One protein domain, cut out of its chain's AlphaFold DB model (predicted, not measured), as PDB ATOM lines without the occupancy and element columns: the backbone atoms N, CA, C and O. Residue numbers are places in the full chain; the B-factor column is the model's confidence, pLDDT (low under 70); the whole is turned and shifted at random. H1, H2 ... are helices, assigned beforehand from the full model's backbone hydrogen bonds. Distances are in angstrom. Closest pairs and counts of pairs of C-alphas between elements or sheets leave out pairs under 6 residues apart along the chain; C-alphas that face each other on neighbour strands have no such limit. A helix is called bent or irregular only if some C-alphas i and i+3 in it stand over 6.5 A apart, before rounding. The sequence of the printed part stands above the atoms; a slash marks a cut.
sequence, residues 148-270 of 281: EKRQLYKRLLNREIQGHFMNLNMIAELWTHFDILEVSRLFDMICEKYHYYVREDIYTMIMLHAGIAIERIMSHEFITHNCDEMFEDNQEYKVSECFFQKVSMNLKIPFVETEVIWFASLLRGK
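Overview. This is residues 148 to 270 of the 281 residues of an uncharacterized protein of Eggerthia catenaformis (UniProt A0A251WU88). The longest helix, H4, runs through the middle of a compact cluster of mostly crossed helices: H1 packs across it on one side, H6 lies side by side with it, and short H2 and the first residues of H3 also pack on it. H5 packs across H3 and H6 on the side away from H1, and a long loop, residues 219 to 234, runs round the outside from H4 to H5. The printed part has 123 residues with six named helices, H1 to H6 in chain order, and no named strand; its class is all helix. It is compact, with a radius of gyration of the C-alphas of 13.7 A and spans of 39 by 30 by 27 A.

Along the chain. H4, residues 200 to 218, measures 27.4 A from C-alpha 200 at (6.014, 19.929, -46.260) to C-alpha 218; it is irregular, with C-alphas 201 and 204 7.3 A apart. H1, residues 148 to 160, begins at C-alpha 148 at (-8.995, 20.147, -25.082) and measures 18.9 A. H2, residues 168 to 174, measures 10.5 A and is only just irregular, with C-alphas 170 and 173 6.54 A apart. H3, residues 180 to 193, measures 19.8 A. H5, residues 235 to 251, measures 24.0 A. H6, residues 257 to 270, measures 20.5 A and ends at C-alpha 270 at (1.685, 12.005, -38.396).

Arrangement. H4 is the hub, touching four helices. H6 touches residues 206 to 213 of H4 at a shallow tilt of 16 degrees, opposite ways; their closest C-alphas, Ala 213 and Glu 259, are 7.3 A apart. Residues 150 to 154 of H1 touch H4 at a steep tilt of 60 degrees, closest at the C-alphas of Arg 150 and Ile 212, 6.9 A. H2 only just touches H4, with 3 pairs of C-alphas within 8 A, closest at Leu 168 and Thr 204, 5.5 A. H3 also only just touches H4, with 3 such pairs, closest at Ile 180 and Gly 211, 6.5 A. H5 touches H6 at a steep tilt of 49 degrees, with the C-alphas of Glu 236 and Ala 264 closest at 4.9 A. H5 touches H3 at a steep tilt of 41 degrees, with the C-alphas of Phe 187 and Phe 243 closest at 6.3 A. H4 and H5 are near each other. H1 is apart from H3, H5 and H6. Every O i to N i+4 pair is within hydrogen-bond range in H3 and H5; the counts are 8 of 9 in H1, 13 of 15 in H4, 9 of 10 in H6 and 1 of 3 in H2, where 3 of 4 O i to N i+3 pairs are within range.

Size, cuts and confidence. The C-alphas farthest apart, Gln 162 and Glu 232, are 39.3 A apart. The printed part has no cut. The link from H4 to H5 is long, 16 residues. The mean pLDDT of the printed part is 87.0; residues 162 to 166, 225 to 233 and 269 to 270 are under 70.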
ATOM      1  N   GLU A 148      -7.771  19.535 -24.556       92.44
ATOM      2  CA  GLU A 148      -8.995  20.147 -25.082       92.44
ATOM      3  C   GLU A 148      -8.891  21.676 -25.160       92.44
ATOM      4  O   GLU A 148      -9.338  22.255 -26.156       92.44
ATOM      5  N   LYS A 149      -8.232  22.344 -24.198       94.50
ATOM      6  CA  LYS A 149      -7.960  23.792 -24.274       94.50
ATOM      7  C   LYS A 149      -7.143  24.135 -25.526       94.50
ATOM      8  O   LYS A 149      -7.505  25.049 -26.267       94.50
ATOM      9  N   ARG A 150      -6.115  23.345 -25.855       93.69
ATOM     10  CA  ARG A 150      -5.329  23.505 -27.095       93.69
ATOM     11  C   ARG A 150      -6.134  23.229 -28.356       93.69
ATOM     12  O   ARG A 150      -5.934  23.893 -29.375       93.69
ATOM     13  N   GLN A 151      -7.055  22.268 -28.321       91.31
ATOM     14  CA  GLN A 151      -7.963  22.019 -29.441       91.31
ATOM     15  C   GLN A 151      -8.926  23.188 -29.666       91.31
ATOM     16  O   GLN A 151      -9.149  23.569 -30.819       91.31
ATOM     17  N   LEU A 152      -9.465  23.772 -28.592       93.94
ATOM     18  CA  LEU A 152     -10.247  25.000 -28.664       93.94
ATOM     19  C   LEU A 152      -9.400  26.139 -29.230       93.94
ATOM     20  O   LEU A 152      -9.845  26.805 -30.163       93.94
ATOM     21  N   TYR A 153      -8.170  26.312 -28.744       93.19
ATOM     22  CA  TYR A 153      -7.300  27.380 -29.221       93.19
ATOM     23  C   TYR A 153      -7.031  27.253 -30.726       93.19
ATOM     24  O   TYR A 153      -7.313  28.165 -31.501       93.19
ATOM     25  N   LYS A 154      -6.643  26.059 -31.180       89.56
ATOM     26  CA  LYS A 154      -6.493  25.750 -32.607       89.56
ATOM     27  C   LYS A 154      -7.762  26.055 -33.410       89.56
ATOM     28  O   LYS A 154      -7.682  26.567 -34.523       89.56
ATOM     29  N   ARG A 155      -8.947  25.738 -32.873       88.81
ATOM     30  CA  ARG A 155     -10.236  26.025 -33.527       88.81
ATOM     31  C   ARG A 155     -10.470  27.529 -33.685       88.81
ATOM     32  O   ARG A 155     -11.026  27.924 -34.709       88.81
ATOM     33  N   LEU A 156     -10.068  28.342 -32.708       88.69
ATOM     34  CA  LEU A 156     -10.147  29.803 -32.788       88.69
ATOM     35  C   LEU A 156      -9.191  30.343 -33.858       88.69
ATOM     36  O   LEU A 156      -9.654  31.012 -34.779       88.69
ATOM     37  N   LEU A 157      -7.916  29.939 -33.825       85.25
ATOM     38  CA  LEU A 157      -6.900  30.364 -34.800       85.25
ATOM     39  C   LEU A 157      -7.271  29.963 -36.239       85.25
ATOM     40  O   LEU A 157      -7.179  30.759 -37.167       85.25
ATOM     41  N   ASN A 158      -7.803  28.753 -36.442       79.75
ATOM     42  CA  ASN A 158      -8.241  28.302 -37.769       79.75
ATOM     43  C   ASN A 158      -9.343  29.180 -38.381       79.75
ATOM     44  O   ASN A 158      -9.440  29.272 -39.604       79.75
ATOM     45  N   ARG A 159     -10.191  29.805 -37.551       72.94
ATOM     46  CA  ARG A 159     -11.222  30.740 -38.028       72.94
ATOM     47  C   ARG A 159     -10.625  32.089 -38.436       72.94
ATOM     48  O   ARG A 159     -11.213  32.743 -39.290       72.94
ATOM     49  N   GLU A 160      -9.491  32.485 -37.860       71.62
ATOM     50  CA  GLU A 160      -8.787  33.737 -38.180       71.62
ATOM     51  C   GLU A 160      -8.056  33.640 -39.527       71.62
ATOM     52  O   GLU A 160      -8.110  34.563 -40.331       71.62
ATOM     53  N   ILE A 161      -7.470  32.479 -39.832       71.81
ATOM     54  CA  ILE A 161      -6.617  32.278 -41.021       71.81
ATOM     55  C   ILE A 161      -7.445  31.986 -42.299       71.81
ATOM     56  O   ILE A 161      -6.903  31.881 -43.400       71.81
ATOM     57  N   GLN A 162      -8.775  31.842 -42.185       65.44
ATOM     58  CA  GLN A 162      -9.735  31.652 -43.295       65.44
ATOM     59  C   GLN A 162      -9.343  30.587 -44.347       65.44
ATOM     60  O   GLN A 162      -9.698  30.693 -45.517       65.44
ATOM     61  N   GLY A 163      -8.617  29.538 -43.951       60.84
ATOM     62  CA  GLY A 163      -8.202  28.460 -44.859       60.84
ATOM     63  C   GLY A 163      -6.806  28.602 -45.476       60.84
ATOM     64  O   GLY A 163      -6.371  27.680 -46.161       60.84
ATOM     65  N   HIS A 164      -6.041  29.655 -45.166       63.41
ATOM     66  CA  HIS A 164      -4.637  29.808 -45.593       63.41
ATOM     67  C   HIS A 164      -3.637  28.981 -44.765       63.41
ATOM     68  O   HIS A 164      -2.482  29.355 -44.579       63.41
ATOM     69  N   PHE A 165      -4.075  27.826 -44.268       62.72
ATOM     70  CA  PHE A 165      -3.361  27.010 -43.286       62.72
ATOM     71  C   PHE A 165      -1.993  26.501 -43.768       62.72
ATOM     72  O   PHE A 165      -1.166  26.088 -42.964       62.72
ATOM     73  N   MET A 166      -1.744  26.512 -45.076       65.88
ATOM     74  CA  MET A 166      -0.489  26.029 -45.652       65.88
ATOM     75  C   MET A 166       0.631  27.076 -45.602       65.88
ATOM     76  O   MET A 166       1.791  26.707 -45.750       65.88
ATOM     77  N   ASN A 167       0.324  28.357 -45.370       79.56
ATOM     78  CA  ASN A 167       1.318  29.427 -45.426       79.56
ATOM     79  C   ASN A 167       1.811  29.812 -44.025       79.56
ATOM     80  O   ASN A 167       1.108  30.492 -43.279       79.56
ATOM     81  N   LEU A 168       3.046  29.420 -43.696       81.38
ATOM     82  CA  LEU A 168       3.670  29.737 -42.411       81.38
ATOM     83  C   LEU A 168       3.755  31.251 -42.151       81.38
ATOM     84  O   LEU A 168       3.505  31.696 -41.035       81.38
ATOM     85  N   ASN A 169       4.032  32.053 -43.182       83.06
ATOM     86  CA  ASN A 169       4.107  33.509 -43.038       83.06
ATOM     87  C   ASN A 169       2.754  34.111 -42.642       83.06
ATOM     88  O   ASN A 169       2.715  35.086 -41.906       83.06
ATOM     89  N   MET A 170       1.643  33.511 -43.083       78.44
ATOM     90  CA  MET A 170       0.306  33.983 -42.712       78.44
ATOM     91  C   MET A 170      -0.071  33.632 -41.275       78.44
ATOM     92  O   MET A 170      -0.931  34.294 -40.704       78.44
ATOM     93  N   ILE A 171       0.553  32.610 -40.682       80.44
ATOM     94  CA  ILE A 171       0.317  32.273 -39.273       80.44
ATOM     95  C   ILE A 171       1.287  32.990 -38.330       80.44
ATOM     96  O   ILE A 171       1.106  32.922 -37.118       80.44
ATOM     97  N   ALA A 172       2.299  33.688 -38.856       84.56
ATOM     98  CA  ALA A 172       3.268  34.409 -38.036       84.56
ATOM     99  C   ALA A 172       2.636  35.530 -37.209       84.56
ATOM    100  O   ALA A 172       3.052  35.772 -36.082       84.56
ATOM    101  N   GLU A 173       1.569  36.138 -37.722       83.12
ATOM    102  CA  GLU A 173       0.843  37.222 -37.055       83.12
ATOM    103  C   GLU A 173      -0.032  36.749 -35.878       83.12
ATOM    104  O   GLU A 173      -0.577  37.575 -35.147       83.12
ATOM    105  N   LEU A 174      -0.183  35.434 -35.668       84.75
ATOM    106  CA  LEU A 174      -1.029  34.897 -34.594       84.75
ATOM    107  C   LEU A 174      -0.436  35.113 -33.197       84.75
ATOM    108  O   LEU A 174      -1.197  35.186 -32.225       84.75
ATOM    109  N   TRP A 175       0.895  35.213 -33.108       88.44
ATOM    110  CA  TRP A 175       1.645  35.357 -31.864       88.44
ATOM    111  C   TRP A 175       2.371  36.696 -31.821       88.44
ATOM    112  O   TRP A 175       3.062  37.081 -32.757       88.44
ATOM    113  N   THR A 176       2.234  37.402 -30.702       86.12
ATOM    114  CA  THR A 176       2.854  38.723 -30.496       86.12
ATOM    115  C   THR A 176       4.028  38.684 -29.519       86.12
ATOM    116  O   THR A 176       4.787  39.646 -29.429       86.12
ATOM    117  N   HIS A 177       4.178  37.593 -28.764       87.75
ATOM    118  CA  HIS A 177       5.190  37.453 -27.709       87.75
ATOM    119  C   HIS A 177       6.451  36.707 -28.161       87.75
ATOM    120  O   HIS A 177       7.459  36.733 -27.457       87.75
ATOM    121  N   PHE A 178       6.411  36.065 -29.329       94.00
ATOM    122  CA  PHE A 178       7.554  35.415 -29.963       94.00
ATOM    123  C   PHE A 178       7.347  35.350 -31.481       94.00
ATOM    124  O   PHE A 178       6.216  35.418 -31.960       94.00
ATOM    125  N   ASP A 179       8.440  35.189 -32.229       94.56
ATOM    126  CA  ASP A 179       8.410  35.028 -33.684       94.56
ATOM    127  C   ASP A 179       8.402  33.536 -34.061       94.56
ATOM    128  O   ASP A 179       9.391  32.817 -33.884       94.56
ATOM    129  N   ILE A 180       7.283  33.048 -34.607       95.00
ATOM    130  CA  ILE A 180       7.171  31.648 -35.043       95.00
ATOM    131  C   ILE A 180       8.120  31.313 -36.208       95.00
ATOM    132  O   ILE A 180       8.503  30.154 -36.360       95.00
ATOM    133  N   LEU A 181       8.541  32.289 -37.018       95.44
ATOM    134  CA  LEU A 181       9.495  32.073 -38.110       95.44
ATOM    135  C   LEU A 181      10.907  31.818 -37.570       95.44
ATOM    136  O   LEU A 181      11.674  31.055 -38.157       95.44
ATOM    137  N   GLU A 182      11.270  32.421 -36.436       96.44
ATOM    138  CA  GLU A 182      12.501  32.077 -35.713       96.44
ATOM    139  C   GLU A 182      12.430  30.676 -35.108       96.44
ATOM    140  O   GLU A 182      13.378  29.898 -35.238       96.44
ATOM    141  N   VAL A 183      11.289  30.324 -34.510       97.50
ATOM    142  CA  VAL A 183      11.042  28.980 -33.966       97.50
ATOM    143  C   VAL A 183      11.095  27.913 -35.068       97.50
ATOM    144  O   VAL A 183      11.682  26.852 -34.867       97.50
ATOM    145  N   SER A 184      10.547  28.200 -36.247       96.62
ATOM    146  CA  SER A 184      10.597  27.321 -37.420       96.62
ATOM    147  C   SER A 184      12.027  27.115 -37.921       96.62
ATOM    148  O   SER A 184      12.469  25.974 -38.032       96.62
ATOM    149  N   ARG A 185      12.808  28.190 -38.094       97.44
ATOM    150  CA  ARG A 185      14.233  28.077 -38.463       97.44
ATOM    151  C   ARG A 185      15.032  27.269 -37.440       97.44
ATOM    152  O   ARG A 185      15.911  26.490 -37.801       97.44
ATOM    153  N   LEU A 186      14.731  27.446 -36.153       98.12
ATOM    154  CA  LEU A 186      15.322  26.650 -35.082       98.12
ATOM    155  C   LEU A 186      14.987  25.163 -35.228       98.12
ATOM    156  O   LEU A 186      15.876  24.322 -35.079       98.12
ATOM    157  N   PHE A 187      13.728  24.849 -35.516       97.81
ATOM    158  CA  PHE A 187      13.270  23.486 -35.736       97.81
ATOM    159  C   PHE A 187      13.937  22.843 -36.961       97.81
ATOM    160  O   PHE A 187      14.391  21.703 -36.858       97.81
ATOM    161  N   ASP A 188      14.104  23.577 -38.064       97.12
ATOM    162  CA  ASP A 188      14.782  23.091 -39.276       97.12
ATOM    163  C   ASP A 188      16.242  22.719 -39.001       97.12
ATOM    164  O   ASP A 188      16.669  21.604 -39.307       97.12
ATOM    165  N   MET A 189      16.991  23.591 -38.313       97.94
ATOM    166  CA  MET A 189      18.378  23.303 -37.914       97.94
ATOM    167  C   MET A 189      18.494  22.043 -37.042       97.94
ATOM    168  O   MET A 189      19.505  21.337 -37.069       97.94
ATOM    169  N   ILE A 190      17.485  21.766 -36.212       97.88
ATOM    170  CA  ILE A 190      17.449  20.563 -35.372       97.88
ATOM    171  C   ILE A 190      17.112  19.342 -36.226       97.88
ATOM    172  O   ILE A 190      17.784  18.322 -36.098       97.88
ATOM    173  N   CYS A 191      16.132  19.445 -37.123       95.50
ATOM    174  CA  CYS A 191      15.806  18.378 -38.063       95.50
ATOM    175  C   CYS A 191      17.037  17.969 -38.885       95.50
ATOM    176  O   CYS A 191      17.359  16.784 -38.947       95.50
ATOM    177  N   GLU A 192      17.800  18.935 -39.404       96.50
ATOM    178  CA  GLU A 192      19.062  18.684 -40.107       96.50
ATOM    179  C   GLU A 192      20.095  17.972 -39.222       96.50
ATOM    180  O   GLU A 192      20.650  16.949 -39.627       96.50
ATOM    181  N   LYS A 193      20.313  18.459 -37.990       96.75
ATOM    182  CA  LYS A 193      21.255  17.863 -37.024       96.75
ATOM    183  C   LYS A 193      20.951  16.390 -36.738       96.75
ATOM    184  O   LYS A 193      21.877  15.605 -36.548       96.75
ATOM    185  N   TYR A 194      19.673  16.029 -36.655       95.00
ATOM    186  CA  TYR A 194      19.235  14.668 -36.338       95.00
ATOM    187  C   TYR A 194      18.871  13.846 -37.580       95.00
ATOM    188  O   TYR A 194      18.357  12.743 -37.417       95.00
ATOM    189  N   HIS A 195      19.114  14.347 -38.799       93.62
ATOM    190  CA  HIS A 195      18.675  13.718 -40.053       93.62
ATOM    191  C   HIS A 195      17.183  13.327 -40.039       93.62
ATOM    192  O   HIS A 195      16.796  12.259 -40.514       93.62
ATOM    193  N   TYR A 196      16.352  14.178 -39.440       92.75
ATOM    194  CA  TYR A 196      14.913  13.986 -39.326       92.75
ATOM    195  C   TYR A 196      14.198  14.737 -40.449       92.75
ATOM    196  O   TYR A 196      14.493  15.903 -40.708       92.75
ATOM    197  N   TYR A 197      13.256  14.075 -41.120       90.62
ATOM    198  CA  TYR A 197      12.515  14.661 -42.234       90.62
ATOM    199  C   TYR A 197      11.051  14.879 -41.866       90.62
ATOM    200  O   TYR A 197      10.346  13.958 -41.457       90.62
ATOM    201  N   VAL A 198      10.580  16.103 -42.092       88.94
ATOM    202  CA  VAL A 198       9.179  16.485 -41.945       88.94
ATOM    203  C   VAL A 198       8.596  16.748 -43.324       88.94
ATOM    204  O   VAL A 198       9.163  17.491 -44.119       88.94
ATOM    205  N   ARG A 199       7.427  16.165 -43.606       87.75
ATOM    206  CA  ARG A 199       6.718  16.434 -44.858       87.75
ATOM    207  C   ARG A 199       6.213  17.880 -44.898       87.75
ATOM    208  O   ARG A 199       5.634  18.376 -43.932       87.75
ATOM    209  N   GLU A 200       6.375  18.523 -46.047       85.06
ATOM    210  CA  GLU A 200       6.014  19.929 -46.260       85.06
ATOM    211  C   GLU A 200       4.525  20.218 -45.989       85.06
ATOM    212  O   GLU A 200       4.182  21.206 -45.343       85.06
ATOM    213  N   ASP A 201       3.625  19.309 -46.375       81.25
ATOM    214  CA  ASP A 201       2.172  19.485 -46.237       81.25
ATOM    215  C   ASP A 201       1.662  19.468 -44.787       81.25
ATOM    216  O   ASP A 201       0.550  19.918 -44.512       81.25
ATOM    217  N   ILE A 202       2.465  18.964 -43.846       84.69
ATOM    218  CA  ILE A 202       2.140  18.950 -42.413       84.69
ATOM    219  C   ILE A 202       2.981  19.939 -41.607       84.69
ATOM    220  O   ILE A 202       2.718  20.093 -40.412       84.69
ATOM    221  N   TYR A 203       3.964  20.600 -42.223       89.12
ATOM    222  CA  TYR A 203       4.931  21.451 -41.531       89.12
ATOM    223  C   TYR A 203       4.245  22.616 -40.816       89.12
ATOM    224  O   TYR A 203       4.362  22.753 -39.597       89.12
ATOM    225  N   THR A 204       3.413  23.380 -41.529       88.75
ATOM    226  CA  THR A 204       2.658  24.497 -40.937       88.75
ATOM    227  C   THR A 204       1.734  24.022 -39.810       88.75
ATOM    228  O   THR A 204       1.575  24.707 -38.802       88.75
ATOM    229  N   MET A 205       1.206  22.791 -39.894       87.75
ATOM    230  CA  MET A 205       0.449  22.185 -38.793       87.75
ATOM    231  C   MET A 205       1.322  21.925 -37.561       87.75
ATOM    232  O   MET A 205       0.854  22.109 -36.441       87.75
ATOM    233  N   ILE A 206       2.552  21.430 -37.741       91.94
ATOM    234  CA  ILE A 206       3.500  21.219 -36.634       91.94
ATOM    235  C   ILE A 206       3.833  22.562 -35.992       91.94
ATOM    236  O   ILE A 206       3.736  22.670 -34.773       91.94
ATOM    237  N   MET A 207       4.136  23.588 -36.791       93.75
ATOM    238  CA  MET A 207       4.449  24.924 -36.278       93.75
ATOM    239  C   MET A 207       3.270  25.562 -35.546       93.75
ATOM    240  O   MET A 207       3.467  26.143 -34.486       93.75
ATOM    241  N   LEU A 208       2.035  25.370 -36.016       91.19
ATOM    242  CA  LEU A 208       0.851  25.815 -35.277       91.19
ATOM    243  C   LEU A 208       0.749  25.152 -33.899       91.19
ATOM    244  O   LEU A 208       0.464  25.809 -32.901       91.19
ATOM    245  N   HIS A 209       0.991  23.844 -33.840       92.31
ATOM    246  CA  HIS A 209       0.999  23.101 -32.585       92.31
ATOM    247  C   HIS A 209       2.141  23.534 -31.657       92.31
ATOM    248  O   HIS A 209       1.906  23.669 -30.458       92.31
ATOM    249  N   ALA A 210       3.332  23.790 -32.202       95.31
ATOM    250  CA  ALA A 210       4.469  24.313 -31.454       95.31
ATOM    251  C   ALA A 210       4.169  25.710 -30.895       95.31
ATOM    252  O   ALA A 210       4.354  25.933 -29.705       95.31
ATOM    253  N   GLY A 211       3.638  26.622 -31.713       95.00
ATOM    254  CA  GLY A 211       3.290  27.974 -31.281       95.00
ATOM    255  C   GLY A 211       2.232  27.988 -30.178       95.00
ATOM    256  O   GLY A 211       2.410  28.667 -29.171       95.00
ATOM    257  N   ILE A 212       1.183  27.163 -30.300       94.19
ATOM    258  CA  ILE A 212       0.194  26.980 -29.224       94.19
ATOM    259  C   ILE A 212       0.869  26.461 -27.948       94.19
ATOM    260  O   ILE A 212       0.600  26.987 -26.875       94.19
ATOM    261  N   ALA A 213       1.731  25.444 -28.040       95.00
ATOM    262  CA  ALA A 213       2.410  24.892 -26.867       95.00
ATOM    263  C   ALA A 213       3.308  25.938 -26.185       95.00
ATOM    264  O   ALA A 213       3.222  26.113 -24.976       95.00
ATOM    265  N   ILE A 214       4.105  26.679 -26.958       96.44
ATOM    266  CA  ILE A 214       4.989  27.743 -26.462       96.44
ATOM    267  C   ILE A 214       4.193  28.813 -25.717       96.44
ATOM    268  O   ILE A 214       4.533  29.154 -24.589       96.44
ATOM    269  N   GLU A 215       3.116  29.316 -26.315       93.94
ATOM    270  CA  GLU A 215       2.305  30.365 -25.698       93.94
ATOM    271  C   GLU A 215       1.596  29.875 -24.430       93.94
ATOM    272  O   GLU A 215       1.526  30.585 -23.431       93.94
ATOM    273  N   ARG A 216       1.132  28.622 -24.424       94.12
ATOM    274  CA  ARG A 216       0.532  27.994 -23.242       94.12
ATOM    275  C   ARG A 216       1.563  27.821 -22.114       94.12
ATOM    276  O   ARG A 216       1.272  28.181 -20.974       94.12
ATOM    277  N   ILE A 217       2.798  27.416 -22.430       94.75
ATOM    278  CA  ILE A 217       3.919  27.379 -21.470       94.75
ATOM    279  C   ILE A 217       4.221  28.782 -20.913       94.75
ATOM    280  O   ILE A 217       4.457  28.914 -19.712       94.75
ATOM    281  N   MET A 218       4.193  29.830 -21.750       93.94
ATOM    282  CA  MET A 218       4.359  31.226 -21.305       93.94
ATOM    283  C   MET A 218       3.277  31.644 -20.302       93.94
ATOM    284  O   MET A 218       3.577  32.368 -19.356       93.94
ATOM    285  N   SER A 219       2.052  31.143 -20.471       90.69
ATOM    286  CA  SER A 219       0.931  31.326 -19.539       90.69
ATOM    287  C   SER A 219       0.950  30.370 -18.337       90.69
ATOM    288  O   SER A 219      -0.022  30.329 -17.593       90.69
ATOM    289  N   HIS A 220       2.022  29.593 -18.129       90.62
ATOM    290  CA  HIS A 220       2.126  28.568 -17.077       90.62
ATOM    291  C   HIS A 220       1.043  27.478 -17.125       90.62
ATOM    292  O   HIS A 220       0.795  26.788 -16.137       90.62
ATOM    293  N   GLU A 221       0.450  27.269 -18.295       88.50
ATOM    294  CA  GLU A 221      -0.578  26.271 -18.540       88.50
ATOM    295  C   GLU A 221      -0.029  25.222 -19.513       88.50
ATOM    296  O   GLU A 221       0.185  25.488 -20.691       88.50
ATOM    297  N   PHE A 222       0.245  24.015 -19.039       83.88
ATOM    298  CA  PHE A 222       0.880  22.972 -19.847       83.88
ATOM    299  C   PHE A 222       0.335  21.596 -19.491       83.88
ATOM    300  O   PHE A 222      -0.396  21.426 -18.515       83.88
ATOM    301  N   ILE A 223       0.645  20.606 -20.326       81.81
ATOM    302  CA  ILE A 223       0.115  19.253 -20.172       81.81
ATOM    303  C   ILE A 223       0.647  18.675 -18.860       81.81
ATOM    304  O   ILE A 223       1.854  18.611 -18.651       81.81
ATOM    305  N   THR A 224      -0.235  18.261 -17.954       75.62
ATOM    306  CA  THR A 224       0.151  17.728 -16.632       75.62
ATOM    307  C   THR A 224       0.048  16.211 -16.541       75.62
ATOM    308  O   THR A 224       0.663  15.602 -15.668       75.62
ATOM    309  N   HIS A 225      -0.717  15.584 -17.435       66.50
ATOM    310  CA  HIS A 225      -0.883  14.140 -17.469       66.50
ATOM    311  C   HIS A 225       0.142  13.509 -18.411       66.50
ATOM    312  O   HIS A 225       0.201  13.848 -19.593       66.50
ATOM    313  N   ASN A 226       0.934  12.575 -17.880       54.41
ATOM    314  CA  ASN A 226       1.815  11.738 -18.682       54.41
ATOM    315  C   ASN A 226       0.976  10.958 -19.698       54.41
ATOM    316  O   ASN A 226       0.034  10.256 -19.331       54.41
ATOM    317  N   CYS A 227       1.338  11.036 -20.976       53.94
ATOM    318  CA  CYS A 227       1.057   9.913 -21.852       53.94
ATOM    319  C   CYS A 227       1.901   8.750 -21.317       53.94
ATOM    320  O   CYS A 227       3.123   8.844 -21.341       53.94
ATOM    321  N   ASP A 228       1.265   7.680 -20.833       49.56
ATOM    322  CA  ASP A 228       1.898   6.434 -20.348       49.56
ATOM    323  C   ASP A 228       2.747   5.698 -21.414       49.56
ATOM    324  O   ASP A 228       3.141   4.545 -21.241       49.56
ATOM    325  N   GLU A 229       3.048   6.340 -22.543       55.12
ATOM    326  CA  GLU A 229       3.991   5.825 -23.519       55.12
ATOM    327  C   GLU A 229       5.405   6.090 -23.000       55.12
ATOM    328  O   GLU A 229       5.887   7.221 -23.003       55.12
ATOM    329  N   MET A 230       6.086   5.033 -22.556       52.59
ATOM    330  CA  MET A 230       7.535   5.072 -22.400       52.59
ATOM    331  C   MET A 230       8.152   5.420 -23.760       52.59
ATOM    332  O   MET A 230       8.238   4.576 -24.652       52.59
ATOM    333  N   PHE A 231       8.564   6.675 -23.933       59.25
ATOM    334  CA  PHE A 231       9.399   7.087 -25.054       59.25
ATOM    335  C   PHE A 231      10.818   6.590 -24.778       59.25
ATOM    336  O   PHE A 231      11.665   7.312 -24.261       59.25
ATOM    337  N   GLU A 232      11.064   5.317 -25.076       56.59
ATOM    338  CA  GLU A 232      12.421   4.782 -25.168       56.59
ATOM    339  C   GLU A 232      13.163   5.525 -26.287       56.59
ATOM    340  O   GLU A 232      12.944   5.232 -27.457       56.59
ATOM    341  N   ASP A 233      13.976   6.524 -25.920       65.94
ATOM    342  CA  ASP A 233      15.092   7.150 -26.661       65.94
ATOM    343  C   ASP A 233      14.981   7.218 -28.208       65.94
ATOM    344  O   ASP A 233      15.968   7.044 -28.937       65.94
ATOM    345  N   ASN A 234      13.777   7.461 -28.733       84.75
ATOM    346  CA  ASN A 234      13.516   7.474 -30.168       84.75
ATOM    347  C   ASN A 234      13.911   8.819 -30.793       84.75
ATOM    348  O   ASN A 234      14.168   9.817 -30.111       84.75
ATOM    349  N   GLN A 235      14.025   8.835 -32.121       90.81
ATOM    350  CA  GLN A 235      14.510  10.006 -32.849       90.81
ATOM    351  C   GLN A 235      13.588  11.218 -32.641       90.81
ATOM    352  O   GLN A 235      14.081  12.330 -32.463       90.81
ATOM    353  N   GLU A 236      12.271  11.008 -32.585       92.12
ATOM    354  CA  GLU A 236      11.271  12.049 -32.341       92.12
ATOM    355  C   GLU A 236      11.421  12.691 -30.962       92.12
ATOM    356  O   GLU A 236      11.334  13.915 -30.853       92.12
ATOM    357  N   TYR A 237      11.683  11.897 -29.918       93.12
ATOM    358  CA  TYR A 237      11.944  12.416 -28.579       93.12
ATOM    359  C   TYR A 237      13.219  13.258 -28.565       93.12
ATOM    360  O   TYR A 237      13.181  14.388 -28.096       93.12
ATOM    361  N   LYS A 238      14.319  12.784 -29.170       94.62
ATOM    362  CA  LYS A 238      15.585  13.544 -29.259       94.62
ATOM    363  C   LYS A 238      15.425  14.876 -29.992       94.62
ATOM    364  O   LYS A 238      15.986  15.891 -29.572       94.62
ATOM    365  N   VAL A 239      14.665  14.880 -31.089       96.12
ATOM    366  CA  VAL A 239      14.335  16.096 -31.847       96.12
ATOM    367  C   VAL A 239      13.497  17.043 -30.988       96.12
ATOM    368  O   VAL A 239      13.838  18.221 -30.873       96.12
ATOM    369  N   SER A 240      12.440  16.530 -30.356       95.94
ATOM    370  CA  SER A 240      11.533  17.298 -29.499       95.94
ATOM    371  C   SER A 240      12.243  17.893 -28.278       95.94
ATOM    372  O   SER A 240      12.109  19.082 -27.993       95.94
ATOM    373  N   GLU A 241      13.063  17.099 -27.596       96.50
ATOM    374  CA  GLU A 241      13.818  17.506 -26.416       96.50
ATOM    375  C   GLU A 241      14.794  18.629 -26.772       96.50
ATOM    376  O   GLU A 241      14.771  19.695 -26.154       96.50
ATOM    377  N   CYS A 242      15.601  18.441 -27.824       97.69
ATOM    378  CA  CYS A 242      16.542  19.464 -28.272       97.69
ATOM    379  C   CYS A 242      15.815  20.751 -28.702       97.69
ATOM    380  O   CYS A 242      16.308  21.854 -28.447       97.69
ATOM    381  N   PHE A 243      14.638  20.621 -29.322       98.38
ATOM    382  CA  PHE A 243      13.800  21.749 -29.712       98.38
ATOM    383  C   PHE A 243      13.321  22.545 -28.499       98.38
ATOM    384  O   PHE A 243      13.643  23.730 -28.396       98.38
ATOM    385  N   PHE A 244      12.646  21.913 -27.537       97.81
ATOM    386  CA  PHE A 244      12.139  22.623 -26.362       97.81
ATOM    387  C   PHE A 244      13.242  23.114 -25.421       97.81
ATOM    388  O   PHE A 244      13.072  24.171 -24.818       97.81
ATOM    389  N   GLN A 245      14.398  22.443 -25.343       98.06
ATOM    390  CA  GLN A 245      15.568  22.967 -24.625       98.06
ATOM    391  C   GLN A 245      16.021  24.313 -25.207       98.06
ATOM    392  O   GLN A 245      16.180  25.290 -24.473       98.06
ATOM    393  N   LYS A 246      16.195  24.398 -26.533       98.19
ATOM    394  CA  LYS A 246      16.624  25.643 -27.188       98.19
ATOM    395  C   LYS A 246      15.545  26.725 -27.156       98.19
ATOM    396  O   LYS A 246      15.871  27.887 -26.932       98.19
ATOM    397  N   VAL A 247      14.274  26.361 -27.336       97.94
ATOM    398  CA  VAL A 247      13.144  27.299 -27.220       97.94
ATOM    399  C   VAL A 247      13.063  27.873 -25.804       97.94
ATOM    400  O   VAL A 247      12.962  29.088 -25.651       97.94
ATOM    401  N   SER A 248      13.183  27.026 -24.776       97.38
ATOM    402  CA  SER A 248      13.202  27.438 -23.368       97.38
ATOM    403  C   SER A 248      14.311  28.453 -23.086       97.38
ATOM    404  O   SER A 248      14.049  29.497 -22.487       97.38
ATOM    405  N   MET A 249      15.526  28.211 -23.591       97.25
ATOM    406  CA  MET A 249      16.652  29.141 -23.445       97.25
ATOM    407  C   MET A 249      16.430  30.462 -24.194       97.25
ATOM    408  O   MET A 249      16.640  31.531 -23.620       97.25
ATOM    409  N   ASN A 250      15.996  30.401 -25.456       96.69
ATOM    410  CA  ASN A 250      15.849  31.580 -26.312       96.69
ATOM    411  C   ASN A 250      14.715  32.498 -25.840       96.69
ATOM    412  O   ASN A 250      14.887  33.716 -25.792       96.69
ATOM    413  N   LEU A 251      13.570  31.917 -25.470       96.00
ATOM    414  CA  LEU A 251      12.374  32.656 -25.054       96.00
ATOM    415  C   LEU A 251      12.290  32.870 -23.537       96.00
ATOM    416  O   LEU A 251      11.399  33.575 -23.075       96.00
ATOM    417  N   LYS A 252      13.218  32.293 -22.759       96.50
ATOM    418  CA  LYS A 252      13.249  32.347 -21.285       96.50
ATOM    419  C   LYS A 252      11.959  31.824 -20.643       96.50
ATOM    420  O   LYS A 252      11.469  32.386 -19.665       96.50
ATOM    421  N   ILE A 253      11.428  30.738 -21.198       95.81
ATOM    422  CA  ILE A 253      10.226  30.051 -20.705       95.81
ATOM    423  C   ILE A 253      10.610  28.749 -19.987       95.81
ATOM    424  O   ILE A 253      11.685  28.210 -20.267       95.81
ATOM    425  N   PRO A 254       9.772  28.210 -19.083       95.56
ATOM    426  CA  PRO A 254      10.050  26.936 -18.424       95.56
ATOM    427  C   PRO A 254      10.280  25.789 -19.417       95.56
ATOM    428  O   PRO A 254       9.569  25.663 -20.413       95.56
ATOM    429  N   PHE A 255      11.255  24.927 -19.126       95.38
ATOM    430  CA  PHE A 255      11.371  23.631 -19.789       95.38
ATOM    431  C   PHE A 255      10.378  22.660 -19.145       95.38
ATOM    432  O   PHE A 255      10.395  22.480 -17.926       95.38
ATOM    433  N   VAL A 256       9.514  22.050 -19.954       93.81
ATOM    434  CA  VAL A 256       8.433  21.179 -19.482       93.81
ATOM    435  C   VAL A 256       8.530  19.833 -20.200       93.81
ATOM    436  O   VAL A 256       8.331  19.744 -21.407       93.81
ATOM    437  N   GLU A 257       8.842  18.769 -19.461       91.56
ATOM    438  CA  GLU A 257       9.094  17.436 -20.033       91.56
ATOM    439  C   GLU A 257       7.852  16.820 -20.696       91.56
ATOM    440  O   GLU A 257       7.935  16.204 -21.756       91.56
ATOM    441  N   THR A 258       6.666  17.047 -20.134       90.25
ATOM    442  CA  THR A 258       5.405  16.573 -20.722       90.25
ATOM    443  C   THR A 258       5.116  17.201 -22.091       90.25
ATOM    444  O   THR A 258       4.489  16.564 -22.939       90.25
ATOM    445  N   GLU A 259       5.624  18.408 -22.359       92.19
ATOM    446  CA  GLU A 259       5.533  19.072 -23.667       92.19
ATOM    447  C   GLU A 259       6.466  18.438 -24.693       92.19
ATOM    448  O   GLU A 259       6.084  18.254 -25.850       92.19
ATOM    449  N   VAL A 260       7.660  18.029 -24.249       93.56
ATOM    450  CA  VAL A 260       8.601  17.256 -25.065       93.56
ATOM    451  C   VAL A 260       7.954  15.948 -25.506       93.56
ATOM    452  O   VAL A 260       7.947  15.641 -26.701       93.56
ATOM    453  N   ILE A 261       7.365  15.213 -24.562       89.94
ATOM    454  CA  ILE A 261       6.674  13.945 -24.820       89.94
ATOM    455  C   ILE A 261       5.513  14.162 -25.794       89.94
ATOM    456  O   ILE A 261       5.412  13.475 -26.808       89.94
ATOM    457  N   TRP A 262       4.660  15.157 -25.540       89.44
ATOM    458  CA  TRP A 262       3.517  15.446 -26.402       89.44
ATOM    459  C   TRP A 262       3.928  15.811 -27.832       89.44
ATOM    460  O   TRP A 262       3.331  15.331 -28.800       89.44
ATOM    461  N   PHE A 263       4.951  16.650 -27.990       92.31
ATOM    462  CA  PHE A 263       5.417  17.050 -29.310       92.31
ATOM    463  C   PHE A 263       6.134  15.901 -30.026       92.31
ATOM    464  O   PHE A 263       5.932  15.727 -31.224       92.31
ATOM    465  N   ALA A 264       6.856  15.036 -29.309       91.88
ATOM    466  CA  ALA A 264       7.397  13.797 -29.870       91.88
ATOM    467  C   ALA A 264       6.274  12.878 -30.390       91.88
ATOM    468  O   ALA A 264       6.344  12.397 -31.522       91.88
ATOM    469  N   SER A 265       5.182  12.714 -29.630       87.00
ATOM    470  CA  SER A 265       3.974  12.006 -30.087       87.00
ATOM    471  C   SER A 265       3.360  12.644 -31.333       87.00
ATOM    472  O   SER A 265       2.884  11.937 -32.220       87.00
ATOM    473  N   LEU A 266       3.362  13.977 -31.428       88.19
ATOM    474  CA  LEU A 266       2.867  14.706 -32.595       88.19
ATOM    475  C   LEU A 266       3.739  14.463 -33.834       88.19
ATOM    476  O   LEU A 266       3.195  14.333 -34.932       88.19
ATOM    477  N   LEU A 267       5.061  14.420 -33.671       89.88
ATOM    478  CA  LEU A 267       6.006  14.099 -34.740       89.88
ATOM    479  C   LEU A 267       5.813  12.647 -35.211       89.88
ATOM    480  O   LEU A 267       5.657  12.407 -36.407       89.88
ATOM    481  N   ARG A 268       5.679  11.703 -34.269       83.31
ATOM    482  CA  ARG A 268       5.454  10.268 -34.525       83.31
ATOM    483  C   ARG A 268       4.095   9.972 -35.173       83.31
ATOM    484  O   ARG A 268       3.993   9.256 -36.164       83.31
ATOM    485  N   GLY A 269       3.014  10.524 -34.620       66.56
ATOM    486  CA  GLY A 269       1.627  10.203 -34.983       66.56
ATOM    487  C   GLY A 269       1.179  10.712 -36.358       66.56
ATOM    488  O   GLY A 269       0.071  10.399 -36.808       66.56
ATOM    489  N   LYS A 270       2.014  11.481 -37.063       58.50
ATOM    490  CA  LYS A 270       1.685  12.005 -38.396       58.50
ATOM    491  C   LYS A 270       1.936  11.031 -39.547       58.50
ATOM    492  O   LYS A 270       1.546  11.346 -40.670       58.50
TER     493      LYS A 270